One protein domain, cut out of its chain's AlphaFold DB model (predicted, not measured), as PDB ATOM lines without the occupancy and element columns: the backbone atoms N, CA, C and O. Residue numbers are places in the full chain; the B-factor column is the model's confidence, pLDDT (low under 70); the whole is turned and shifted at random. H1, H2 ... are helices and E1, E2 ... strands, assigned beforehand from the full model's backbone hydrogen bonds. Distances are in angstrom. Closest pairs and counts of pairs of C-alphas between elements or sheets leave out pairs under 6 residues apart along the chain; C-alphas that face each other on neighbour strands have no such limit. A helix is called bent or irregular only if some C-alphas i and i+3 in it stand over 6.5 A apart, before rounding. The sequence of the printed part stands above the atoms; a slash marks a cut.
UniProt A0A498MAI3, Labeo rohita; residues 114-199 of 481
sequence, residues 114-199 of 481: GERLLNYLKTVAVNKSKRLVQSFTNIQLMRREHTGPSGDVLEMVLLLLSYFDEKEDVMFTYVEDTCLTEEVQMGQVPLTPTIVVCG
ATOM      1  N   GLY A 114     -47.543  75.169  95.601       88.69
ATOM      2  CA  GLY A 114     -48.148  76.501  95.539       88.69
ATOM      3  C   GLY A 114     -47.892  77.185  94.203       88.69
ATOM      4  O   GLY A 114     -48.845  77.457  93.481       88.69
ATOM      5  N   GLU A 115     -46.627  77.335  93.802       87.94
ATOM      6  CA  GLU A 115     -46.246  77.918  92.502       87.94
ATOM      7  C   GLU A 115     -46.925  77.188  91.328       87.94
ATOM      8  O   GLU A 115     -47.514  77.807  90.442       87.94
ATOM      9  N   ARG A 116     -46.964  75.848  91.365       91.62
ATOM     10  CA  ARG A 116     -47.640  75.017  90.354       91.62
ATOM     11  C   ARG A 116     -49.165  75.198  90.336       91.62
ATOM     12  O   ARG A 116     -49.765  75.141  89.259       91.62
ATOM     13  N   LEU A 117     -49.800  75.361  91.495       92.38
ATOM     14  CA  LEU A 117     -51.243  75.590  91.622       92.38
ATOM     15  C   LEU A 117     -51.607  77.002  91.152       92.38
ATOM     16  O   LEU A 117     -52.505  77.157  90.325       92.38
ATOM     17  N   LEU A 118     -50.850  78.003  91.594       89.69
ATOM     18  CA  LEU A 118     -50.982  79.397  91.194       89.69
ATOM     19  C   LEU A 118     -50.774  79.559  89.680       89.69
ATOM     20  O   LEU A 118     -51.620  80.143  89.008       89.69
ATOM     21  N   ASN A 119     -49.749  78.929  89.101       90.19
ATOM     22  CA  ASN A 119     -49.541  78.894  87.650       90.19
ATOM     23  C   ASN A 119     -50.669  78.178  86.894       90.19
ATOM     24  O   ASN A 119     -51.070  78.638  85.821       90.19
ATOM     25  N   TYR A 120     -51.237  77.089  87.430       93.19
ATOM     26  CA  TYR A 120     -52.432  76.467  86.841       93.19
ATOM     27  C   TYR A 120     -53.637  77.419  86.866       93.19
ATOM     28  O   TYR A 120     -54.343  77.513  85.858       93.19
ATOM     29  N   LEU A 121     -53.857  78.143  87.966       91.50
ATOM     30  CA  LEU A 121     -54.942  79.120  88.086       91.50
ATOM     31  C   LEU A 121     -54.757  80.264  87.072       91.50
ATOM     32  O   LEU A 121     -55.612  80.442  86.199       91.50
ATOM     33  N   LYS A 122     -53.592  80.926  87.109       87.62
ATOM     34  CA  LYS A 122     -53.194  82.058  86.250       87.62
ATOM     35  C   LYS A 122     -53.195  81.746  84.749       87.62
ATOM     36  O   LYS A 122     -53.515  82.622  83.957       87.62
ATOM     37  N   THR A 123     -52.846  80.524  84.326       87.50
ATOM     38  CA  THR A 123     -52.651  80.214  82.886       87.50
ATOM     39  C   THR A 123     -53.678  79.248  82.288       87.50
ATOM     40  O   THR A 123     -54.027  79.366  81.111       87.50
ATOM     41  N   VAL A 124     -54.200  78.291  83.065       88.88
ATOM     42  CA  VAL A 124     -55.070  77.213  82.554       88.88
ATOM     43  C   VAL A 124     -56.506  77.330  83.057       88.88
ATOM     44  O   VAL A 124     -57.427  77.008  82.306       88.88
ATOM     45  N   ALA A 125     -56.726  77.753  84.303       89.00
ATOM     46  CA  ALA A 125     -58.068  77.885  84.860       89.00
ATOM     47  C   ALA A 125     -58.759  79.180  84.427       89.00
ATOM     48  O   ALA A 125     -59.929  79.128  84.049       89.00
ATOM     49  N   VAL A 126     -58.031  80.303  84.411       86.69
ATOM     50  CA  VAL A 126     -58.554  81.623  84.015       86.69
ATOM     51  C   VAL A 126     -59.281  81.566  82.663       86.69
ATOM     52  O   VAL A 126     -60.417  82.009  82.531       86.69
ATOM     53  N   ASN A 127     -58.702  80.846  81.699       83.06
ATOM     54  CA  ASN A 127     -59.234  80.647  80.349       83.06
ATOM     55  C   ASN A 127     -60.512  79.775  80.269       83.06
ATOM     56  O   ASN A 127     -60.997  79.503  79.171       83.06
ATOM     57  N   LYS A 128     -61.059  79.310  81.403       85.06
ATOM     58  CA  LYS A 128     -62.279  78.483  81.485       85.06
ATOM     59  C   LYS A 128     -63.478  79.206  82.106       85.06
ATOM     60  O   LYS A 128     -64.598  78.744  81.912       85.06
ATOM     61  N   SER A 129     -63.273  80.299  82.845       85.44
ATOM     62  CA  SER A 129     -64.349  81.028  83.533       85.44
ATOM     63  C   SER A 129     -64.154  82.534  83.422       85.44
ATOM     64  O   SER A 129     -63.120  83.064  83.815       85.44
ATOM     65  N   LYS A 130     -65.187  83.245  82.952       85.00
ATOM     66  CA  LYS A 130     -65.184  84.716  82.905       85.00
ATOM     67  C   LYS A 130     -65.024  85.336  84.297       85.00
ATOM     68  O   LYS A 130     -64.364  86.361  84.406       85.00
ATOM     69  N   ARG A 131     -65.554  84.682  85.341       84.38
ATOM     70  CA  ARG A 131     -65.389  85.110  86.736       84.38
ATOM     71  C   ARG A 131     -63.921  85.042  87.165       84.38
ATOM     72  O   ARG A 131     -63.419  86.012  87.714       84.38
ATOM     73  N   LEU A 132     -63.210  83.963  86.818       86.94
ATOM     74  CA  LEU A 132     -61.768  83.864  87.076       86.94
ATOM     75  C   LEU A 132     -60.968  84.920  86.311       86.94
ATOM     76  O   LEU A 132     -60.037  85.471  86.885       86.94
ATOM     77  N   VAL A 133     -61.323  85.227  85.054       87.19
ATOM     78  CA  VAL A 133     -60.702  86.349  84.317       87.19
ATOM     79  C   VAL A 133     -60.893  87.653  85.089       87.19
ATOM     80  O   VAL A 133     -59.923  88.362  85.315       87.19
ATOM     81  N   GLN A 134     -62.116  87.944  85.539       86.25
ATOM     82  CA  GLN A 134     -62.426  89.162  86.294       86.25
ATOM     83  C   GLN A 134     -61.678  89.222  87.632       86.25
ATOM     84  O   GLN A 134     -61.004  90.211  87.887       86.25
ATOM     85  N   SER A 135     -61.713  88.164  88.451       85.69
ATOM     86  CA  SER A 135     -60.961  88.112  89.714       85.69
ATOM     87  C   SER A 135     -59.453  88.251  89.491       85.69
ATOM     88  O   SER A 135     -58.815  89.033  90.184       85.69
ATOM     89  N   PHE A 136     -58.881  87.556  88.503       87.12
ATOM     90  CA  PHE A 136     -57.454  87.664  88.192       87.12
ATOM     91  C   PHE A 136     -57.073  89.073  87.722       87.12
ATOM     92  O   PHE A 136     -56.111  89.640  88.231       87.12
ATOM     93  N   THR A 137     -57.839  89.672  86.806       85.50
ATOM     94  CA  THR A 137     -57.611  91.056  86.369       85.50
ATOM     95  C   THR A 137     -57.752  92.043  87.528       85.50
ATOM     96  O   THR A 137     -56.917  92.932  87.640       85.50
ATOM     97  N   ASN A 138     -58.732  91.872  88.419       83.56
ATOM     98  CA  ASN A 138     -58.885  92.729  89.596       83.56
ATOM     99  C   ASN A 138     -57.675  92.614  90.535       83.56
ATOM    100  O   ASN A 138     -57.067  93.632  90.846       83.56
ATOM    101  N   ILE A 139     -57.262  91.400  90.921       82.94
ATOM    102  CA  ILE A 139     -56.096  91.195  91.803       82.94
ATOM    103  C   ILE A 139     -54.830  91.808  91.184       82.94
ATOM    104  O   ILE A 139     -54.065  92.473  91.874       82.94
ATOM    105  N   GLN A 140     -54.627  91.650  89.874       81.06
ATOM    106  CA  GLN A 140     -53.474  92.216  89.163       81.06
ATOM    107  C   GLN A 140     -53.551  93.746  88.973       81.06
ATOM    108  O   GLN A 140     -52.518  94.365  88.744       81.06
ATOM    109  N   LEU A 141     -54.734  94.366  89.088       79.25
ATOM    110  CA  LEU A 141     -54.904  95.827  89.103       79.25
ATOM    111  C   LEU A 141     -54.725  96.434  90.504       79.25
ATOM    112  O   LEU A 141     -54.236  97.556  90.612       79.25
ATOM    113  N   MET A 142     -55.114  95.717  91.563       70.31
ATOM    114  CA  MET A 142     -54.971  96.181  92.952       70.31
ATOM    115  C   MET A 142     -53.555  95.955  93.506       70.31
ATOM    116  O   MET A 142     -53.098  96.685  94.386       70.31
ATOM    117  N   ARG A 143     -52.824  94.975  92.957       68.06
ATOM    118  CA  ARG A 143     -51.439  94.657  93.320       68.06
ATOM    119  C   ARG A 143     -50.473  95.794  92.964       68.06
ATOM    120  O   ARG A 143     -50.000  95.897  91.834       68.06
ATOM    121  N   ARG A 144     -50.095  96.583  93.974       58.19
ATOM    122  CA  ARG A 144     -48.834  97.353  93.974       58.19
ATOM    123  C   ARG A 144     -47.637  96.387  93.927       58.19
ATOM    124  O   ARG A 144     -47.806  95.195  94.170       58.19
ATOM    125  N   GLU A 145     -46.430  96.883  93.652       55.38
ATOM    126  CA  GLU A 145     -45.220  96.089  93.325       55.38
ATOM    127  C   GLU A 145     -44.634  95.207  94.463       55.38
ATOM    128  O   GLU A 145     -43.458  94.850  94.457       55.38
ATOM    129  N   HIS A 146     -45.442  94.793  95.441       49.25
ATOM    130  CA  HIS A 146     -45.061  93.869  96.507       49.25
ATOM    131  C   HIS A 146     -44.992  92.417  96.002       49.25
ATOM    132  O   HIS A 146     -45.915  91.610  96.151       49.25
ATOM    133  N   THR A 147     -43.854  92.064  95.406       54.00
ATOM    134  CA  THR A 147     -43.473  90.679  95.105       54.00
ATOM    135  C   THR A 147     -42.934  89.992  96.363       54.00
ATOM    136  O   THR A 147     -41.728  89.988  96.607       54.00
ATOM    137  N   GLY A 148     -43.827  89.413  97.171       59.34
ATOM    138  CA  GLY A 148     -43.479  88.634  98.367       59.34
ATOM    139  C   GLY A 148     -44.291  87.334  98.484       59.34
ATOM    140  O   GLY A 148     -45.399  87.273  97.943       59.34
ATOM    141  N   PRO A 149     -43.789  86.299  99.195       58.66
ATOM    142  CA  PRO A 149     -44.464  84.998  99.293       58.66
ATOM    143  C   PRO A 149     -45.886  85.067  99.868       58.66
ATOM    144  O   PRO A 149     -46.768  84.347  99.408       58.66
ATOM    145  N   SER A 150     -46.128  85.964 100.828       65.25
ATOM    146  CA  SER A 150     -47.450  86.225 101.416       65.25
ATOM    147  C   SER A 150     -48.489  86.633 100.363       65.25
ATOM    148  O   SER A 150     -49.571  86.049 100.304       65.25
ATOM    149  N   GLY A 151     -48.134  87.565  99.474       72.50
ATOM    150  CA  GLY A 151     -49.010  88.050  98.403       72.50
ATOM    151  C   GLY A 151     -49.374  86.979  97.369       72.50
ATOM    152  O   GLY A 151     -50.492  86.979  96.857       72.50
ATOM    153  N   ASP A 152     -48.477  86.026  97.095       79.06
ATOM    154  CA  ASP A 152     -48.776  84.895  96.205       79.06
ATOM    155  C   ASP A 152     -49.679  83.838  96.867       79.06
ATOM    156  O   ASP A 152     -50.493  83.219  96.175       79.06
ATOM    157  N   VAL A 153     -49.614  83.651  98.194       83.44
ATOM    158  CA  VAL A 153     -50.580  82.793  98.909       83.44
ATOM    159  C   VAL A 153     -51.955  83.459  98.975       83.44
ATOM    160  O   VAL A 153     -52.953  82.787  98.710       83.44
ATOM    161  N   LEU A 154     -52.025  84.765  99.249       82.56
ATOM    162  CA  LEU A 154     -53.282  85.518  99.214       82.56
ATOM    163  C   LEU A 154     -53.926  85.478  97.817       82.56
ATOM    164  O   LEU A 154     -55.101  85.123  97.695       82.56
ATOM    165  N   GLU A 155     -53.165  85.764  96.754       86.38
ATOM    166  CA  GLU A 155     -53.659  85.645  95.376       86.38
ATOM    167  C   GLU A 155     -54.145  84.218  95.087       86.38
ATOM    168  O   GLU A 155     -55.200  84.037  94.476       86.38
ATOM    169  N   MET A 156     -53.424  83.192  95.552       88.62
ATOM    170  CA  MET A 156     -53.854  81.804  95.403       88.62
ATOM    171  C   MET A 156     -55.190  81.534  96.113       88.62
ATOM    172  O   MET A 156     -56.037  80.863  95.528       88.62
ATOM    173  N   VAL A 157     -55.420  82.059  97.323       89.06
ATOM    174  CA  VAL A 157     -56.693  81.903  98.056       89.06
ATOM    175  C   VAL A 157     -57.846  82.591  97.318       89.06
ATOM    176  O   VAL A 157     -58.867  81.949  97.056       89.06
ATOM    177  N   LEU A 158     -57.676  83.848  96.899       88.12
ATOM    178  CA  LEU A 158     -58.705  84.601  96.166       88.12
ATOM    179  C   LEU A 158     -59.041  83.944  94.811       88.12
ATOM    180  O   LEU A 158     -60.212  83.801  94.442       88.12
ATOM    181  N   LEU A 159     -58.027  83.454  94.087       90.81
ATOM    182  CA  LEU A 159     -58.225  82.697  92.847       90.81
ATOM    183  C   LEU A 159     -58.855  81.313  93.080       90.81
ATOM    184  O   LEU A 159     -59.563  80.834  92.196       90.81
ATOM    185  N   LEU A 160     -58.639  80.669  94.232       91.69
ATOM    186  CA  LEU A 160     -59.297  79.405  94.585       91.69
ATOM    187  C   LEU A 160     -60.786  79.603  94.893       91.69
ATOM    188  O   LEU A 160     -61.598  78.830  94.387       91.69
ATOM    189  N   LEU A 161     -61.164  80.648  95.635       90.12
ATOM    190  CA  LEU A 161     -62.575  80.981  95.884       90.12
ATOM    191  C   LEU A 161     -63.316  81.222  94.560       90.12
ATOM    192  O   LEU A 161     -64.290  80.537  94.246       90.12
ATOM    193  N   SER A 162     -62.755  82.078  93.702       90.38
ATOM    194  CA  SER A 162     -63.278  82.343  92.353       90.38
ATOM    195  C   SER A 162     -63.258  81.109  91.421       90.38
ATOM    196  O   SER A 162     -64.044  81.032  90.474       90.38
ATOM    197  N   TYR A 163     -62.412  80.102  91.691       91.81
ATOM    198  CA  TYR A 163     -62.380  78.828  90.954       91.81
ATOM    199  C   TYR A 163     -63.509  77.873  91.358       91.81
ATOM    200  O   TYR A 163     -64.037  77.163  90.498       91.81
ATOM    201  N   PHE A 164     -63.869  77.842  92.642       91.25
ATOM    202  CA  PHE A 164     -64.951  77.003  93.174       91.25
ATOM    203  C   PHE A 164     -66.332  77.677  93.145       91.25
ATOM    204  O   PHE A 164     -67.320  77.037  93.484       91.25
ATOM    205  N   ASP A 165     -66.399  78.921  92.660       88.62
ATOM    206  CA  ASP A 165     -67.576  79.805  92.650       88.62
ATOM    207  C   ASP A 165     -68.008  80.299  94.051       88.62
ATOM    208  O   ASP A 165     -69.018  80.991  94.195       88.62
ATOM    209  N   GLU A 166     -67.178  80.058  95.068       89.50
ATOM    210  CA  GLU A 166     -67.342  80.579  96.428       89.50
ATOM    211  C   GLU A 166     -67.123  82.093  96.483       89.50
ATOM    212  O   GLU A 166     -66.411  82.674  95.659       89.50
ATOM    213  N   LYS A 167     -67.736  82.762  97.457       85.88
ATOM    214  CA  LYS A 167     -67.540  84.195  97.707       85.88
ATOM    215  C   LYS A 167     -66.371  84.455  98.666       85.88
ATOM    216  O   LYS A 167     -65.933  83.573  99.394       85.88
ATOM    217  N   GLU A 168     -65.923  85.706  98.714       84.19
ATOM    218  CA  GLU A 168     -64.922  86.171  99.683       84.19
ATOM    219  C   GLU A 168     -65.493  86.290 101.110       84.19
ATOM    220  O   GLU A 168     -64.781  85.958 102.052       84.19
ATOM    221  N   ASP A 169     -66.787  86.605 101.273       82.25
ATOM    222  CA  ASP A 169     -67.486  86.664 102.579       82.25
ATOM    223  C   ASP A 169     -67.580  85.309 103.325       82.25
ATOM    224  O   ASP A 169     -67.951  85.268 104.496       82.25
ATOM    225  N   VAL A 170     -67.193  84.201 102.680       84.12
ATOM    226  CA  VAL A 170     -67.058  82.866 103.295       84.12
ATOM    227  C   VAL A 170     -65.751  82.734 104.091       84.12
ATOM    228  O   VAL A 170     -65.700  82.009 105.083       84.12
ATOM    229  N   MET A 171     -64.687  83.426 103.666       84.81
ATOM    230  CA  MET A 171     -63.336  83.312 104.237       84.81
ATOM    231  C   MET A 171     -62.829  84.603 104.882       84.81
ATOM    232  O   MET A 171     -61.933  84.523 105.720       84.81
ATOM    233  N   PHE A 172     -63.378  85.762 104.517       86.69
ATOM    234  CA  PHE A 172     -62.920  87.079 104.951       86.69
ATOM    235  C   PHE A 172     -64.072  87.896 105.549       86.69
ATOM    236  O   PHE A 172     -65.136  88.020 104.943       86.69
ATOM    237  N   THR A 173     -63.851  88.483 106.725       86.19
ATOM    238  CA  THR A 173     -64.712  89.519 107.315       86.19
ATOM    239  C   THR A 173     -63.941  90.829 107.337       86.19
ATOM    240  O   THR A 173     -62.875  90.906 107.942       86.19
ATOM    241  N   TYR A 174     -64.480  91.844 106.670       83.00
ATOM    242  CA  TYR A 174     -63.860  93.160 106.544       83.00
ATOM    243  C   TYR A 174     -64.331  94.087 107.668       83.00
ATOM    244  O   TYR A 174     -65.534  94.189 107.922       83.00
ATOM    245  N   VAL A 175     -63.388  94.754 108.331       81.12
ATOM    246  CA  VAL A 175     -63.617  95.774 109.370       81.12
ATOM    247  C   VAL A 175     -62.937  97.090 108.977       81.12
ATOM    248  O   VAL A 175     -62.175  97.137 108.015       81.12
ATOM    249  N   GLU A 176     -63.224  98.186 109.679       76.56
ATOM    250  CA  GLU A 176     -62.604  99.487 109.384       76.56
ATOM    251  C   GLU A 176     -61.081  99.459 109.629       76.56
ATOM    252  O   GLU A 176     -60.611  98.741 110.509       76.56
ATOM    253  N   ASP A 177     -60.305 100.257 108.880       72.38
ATOM    254  CA  ASP A 177     -58.825 100.272 108.938       72.38
ATOM    255  C   ASP A 177     -58.257 100.524 110.350       72.38
ATOM    256  O   ASP A 177     -57.123 100.157 110.652       72.38
ATOM    257  N   THR A 178     -59.041 101.176 111.215       72.75
ATOM    258  CA  THR A 178     -58.687 101.533 112.597       72.75
ATOM    259  C   THR A 178     -59.269 100.595 113.659       72.75
ATOM    260  O   THR A 178     -59.070 100.859 114.841       72.75
ATOM    261  N   CYS A 179     -59.994  99.540 113.272       71.19
ATOM    262  CA  CYS A 179     -60.649  98.616 114.201       71.19
ATOM    263  C   CYS A 179     -59.623  97.832 115.031       71.19
ATOM    264  O   CYS A 179     -58.737  97.171 114.482       71.19
ATOM    265  N   LEU A 180     -59.774  97.853 116.354       71.62
ATOM    266  CA  LEU A 180     -58.989  97.029 117.273       71.62
ATOM    267  C   LEU A 180     -59.575  95.613 117.391       71.62
ATOM    268  O   LEU A 180     -60.759  95.385 117.136       71.62
ATOM    269  N   THR A 181     -58.754  94.652 117.820       69.31
ATOM    270  CA  THR A 181     -59.150  93.239 118.000       69.31
ATOM    271  C   THR A 181     -60.343  93.095 118.950       69.31
ATOM    272  O   THR A 181     -61.224  92.262 118.741       69.31
ATOM    273  N   GLU A 182     -60.387  93.930 119.985       69.94
ATOM    274  CA  GLU A 182     -61.415  93.980 121.024       69.94
ATOM    275  C   GLU A 182     -62.736  94.609 120.543       69.94
ATOM    276  O   GLU A 182     -63.774  94.423 121.180       69.94
ATOM    277  N   GLU A 183     -62.710  95.345 119.429       73.06
ATOM    278  CA  GLU A 183     -63.871  96.028 118.837       73.06
ATOM    279  C   GLU A 183     -64.603  95.151 117.806       73.06
ATOM    280  O   GLU A 183     -65.754  95.428 117.448       73.06
ATOM    281  N   VAL A 184     -63.973  94.056 117.358       77.50
ATOM    282  CA  VAL A 184     -64.556  93.099 116.410       77.50
ATOM    283  C   VAL A 184     -65.803  92.455 117.019       77.50
ATOM    284  O   VAL A 184     -65.745  91.681 117.977       77.50
ATOM    285  N   GLN A 185     -66.967  92.735 116.428       76.50
ATOM    286  CA  GLN A 185     -68.240  92.187 116.893       76.50
ATOM    287  C   GLN A 185     -68.351  90.696 116.548       76.50
ATOM    288  O   GLN A 185     -68.959  90.319 115.549       76.50
ATOM    289  N   MET A 186     -67.815  89.830 117.412       77.00
ATOM    290  CA  MET A 186     -67.776  88.369 117.221       77.00
ATOM    291  C   MET A 186     -69.148  87.711 116.982       77.00
ATOM    292  O   MET A 186     -69.205  86.618 116.434       77.00
ATOM    293  N   GLY A 187     -70.258  88.368 117.341       75.62
ATOM    294  CA  GLY A 187     -71.618  87.922 116.997       75.62
ATOM    295  C   GLY A 187     -72.029  88.145 115.531       75.62
ATOM    296  O   GLY A 187     -73.072  87.643 115.121       75.62
ATOM    297  N   GLN A 188     -71.240  88.896 114.755       75.31
ATOM    298  CA  GLN A 188     -71.396  89.089 113.306       75.31
ATOM    299  C   GLN A 188     -70.404  88.243 112.485       75.31
ATOM    300  O   GLN A 188     -70.621  88.033 111.294       75.31
ATOM    301  N   VAL A 189     -69.330  87.747 113.112       78.81
ATOM    302  CA  VAL A 189     -68.334  86.875 112.471       78.81
ATOM    303  C   VAL A 189     -68.949  85.482 112.236       78.81
ATOM    304  O   VAL A 189     -69.662  84.977 113.111       78.81
ATOM    305  N   PRO A 190     -68.705  84.826 111.085       78.44
ATOM    306  CA  PRO A 190     -69.171  83.462 110.846       78.44
ATOM    307  C   PRO A 190     -68.693  82.457 111.907       78.44
ATOM    308  O   PRO A 190     -67.587  82.549 112.428       78.44
ATOM    309  N   LEU A 191     -69.499  81.418 112.163       77.81
ATOM    310  CA  LEU A 191     -69.102  80.275 113.006       77.81
ATOM    311  C   LEU A 191     -68.119  79.312 112.303       77.81
ATOM    312  O   LEU A 191     -67.676  78.324 112.889       77.81
ATOM    313  N   THR A 192     -67.808  79.567 111.032       77.75
ATOM    314  CA  THR A 192     -66.748  78.905 110.264       77.75
ATOM    315  C   THR A 192     -65.401  79.600 110.483       77.75
ATOM    316  O   THR A 192     -65.383  80.785 110.798       77.75
ATOM    317  N   PRO A 193     -64.257  78.920 110.275       78.75
ATOM    318  CA  PRO A 193     -62.952  79.577 110.297       78.75
ATOM    319  C   PRO A 193     -62.878  80.702 109.254       78.75
ATOM    320  O   PRO A 193     -62.941  80.445 108.053       78.75
ATOM    321  N   THR A 194     -62.734  81.937 109.728       83.69
ATOM    322  CA  THR A 194     -62.765  83.163 108.922       83.69
ATOM    323  C   THR A 194     -61.618  84.080 109.346       83.69
ATOM    324  O   THR A 194     -61.255  84.141 110.521       83.69
ATOM    325  N   ILE A 195     -61.028  84.774 108.378       84.38
ATOM    326  CA  ILE A 195     -59.956  85.755 108.561       84.38
ATOM    327  C   ILE A 195     -60.606  87.133 108.711       84.38
ATOM    328  O   ILE A 195     -61.382  87.542 107.847       84.38
ATOM    329  N   VAL A 196     -60.292  87.857 109.784       83.25
ATOM    330  CA  VAL A 196     -60.648  89.279 109.899       83.25
ATOM    331  C   VAL A 196     -59.586  90.101 109.169       83.25
ATOM    332  O   VAL A 196     -58.394  89.829 109.314       83.25
ATOM    333  N   VAL A 197     -60.020  91.064 108.359       80.94
ATOM    334  CA  VAL A 197     -59.169  91.932 107.535       80.94
ATOM    335  C   VAL A 197     -59.535  93.381 107.816       80.94
ATOM    336  O   VAL A 197     -60.715  93.733 107.759       80.94
ATOM    337  N   CYS A 198     -58.539  94.222 108.084       75.31
ATOM    338  CA  CYS A 198     -58.750  95.658 108.221       75.31
ATOM    339  C   CYS A 198     -58.748  96.309 106.831       75.31
ATOM    340  O   CYS A 198     -57.868  96.045 106.012       75.31
ATOM    341  N   GLY A 199     -59.752  97.139 106.559       71.25
ATOM    342  CA  GLY A 199     -59.924  97.831 105.285       71.25
ATOM    343  C   GLY A 199     -60.911  97.166 104.324       71.25
ATOM    344  O   GLY A 199     -61.589  96.188 104.634       71.25
TER     345      GLY A 199
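What this domain is: This is residues 114 to 199 of the 481 residues of a protein of Labeo rohita (UniProt A0A498MAI3). Two lobes make this domain: a cluster of three helices at one end and, at the other, a small pair of parallel strands with a long loop. In the helical lobe H2 and H3 lie side by side as a helical hairpin and H1 packs on both, the three centres making a triangle; in the other lobe residues 176 to 194 run out from the end of E1 and come back to the start of E2. The printed part has 86 residues, with three named helices and then two named strands in the order H1, H2, H3, E1, E2, and its class is mostly helix. It is only just loose, close to compact, with a radius of gyration of the C-alphas of 14.5 A, and its spans of 42 by 28 by 21 A make it only just elongated.

How they stand to each other: H1, residues 114 to 128, touches H2, residues 130 to 142, at a steep tilt of 53 degrees, opposite ways. H1 touches H2 with residues 122 to 127 alone, and H2 touches H1 with residues 132 to 136 alone; their closest C-alphas, those of Val 126 and Leu 132, are 5.0 A apart. H3, residues 149 to 164, forms a hairpin with H2 at a shallow tilt of 23 degrees, opposite ways; their closest C-alphas, of Leu 132 and Ser 162, are 5.7 A apart. H1 and H3 touch and run the same way at 38 degrees, only just a steep tilt, with the C-alphas of Leu 118 and Met 156 closest at 5.6 A. The helix packing is mostly crossed, but only just: 1 of the 3 touching pairs is at a shallow tilt. Every O i to N i+4 pair is within hydrogen-bond range in H2 and H3, and 8 of 11 in H1. E1, residues 172 to 175, and E2, residues 195 to 198, are parallel neighbours at 31 degrees; N 173 and O 195 are 2.9 A apart, as are N 197 and O 173, both within hydrogen-bond range. E2 is apart from H1, H2 and H3, and E1 is apart from H1 and H2.

Where its parts are: H1 begins with C-alpha 114 at (-48.148, 76.501, 95.539) and is 20.0 A long; it is only just irregular, with C-alphas 122 and 125 6.6 A apart. H2 measures 18.3 A and H3 22.8 A, from C-alpha 149 at (-44.464, 84.998, 99.293). E1 is 9.8 A long, and E2, 10.0 A, ends with C-alpha 198 at (-58.750, 95.658, 108.221).

The domain as a whole: The two C-alphas farthest apart, of Asn 127 and Glu 182, are 42.9 A from each other. The printed part has no cut. The link from H1 to H2 is tight, those from H2 to H3 and from H3 to E1 are short, and that from E1 to E2 is long, with 19 residues. The mean pLDDT of the printed part is 80.8; it is under 70 at residues 143 to 150, of which 149 to 150 belong to H3, and at residues 181 to 182.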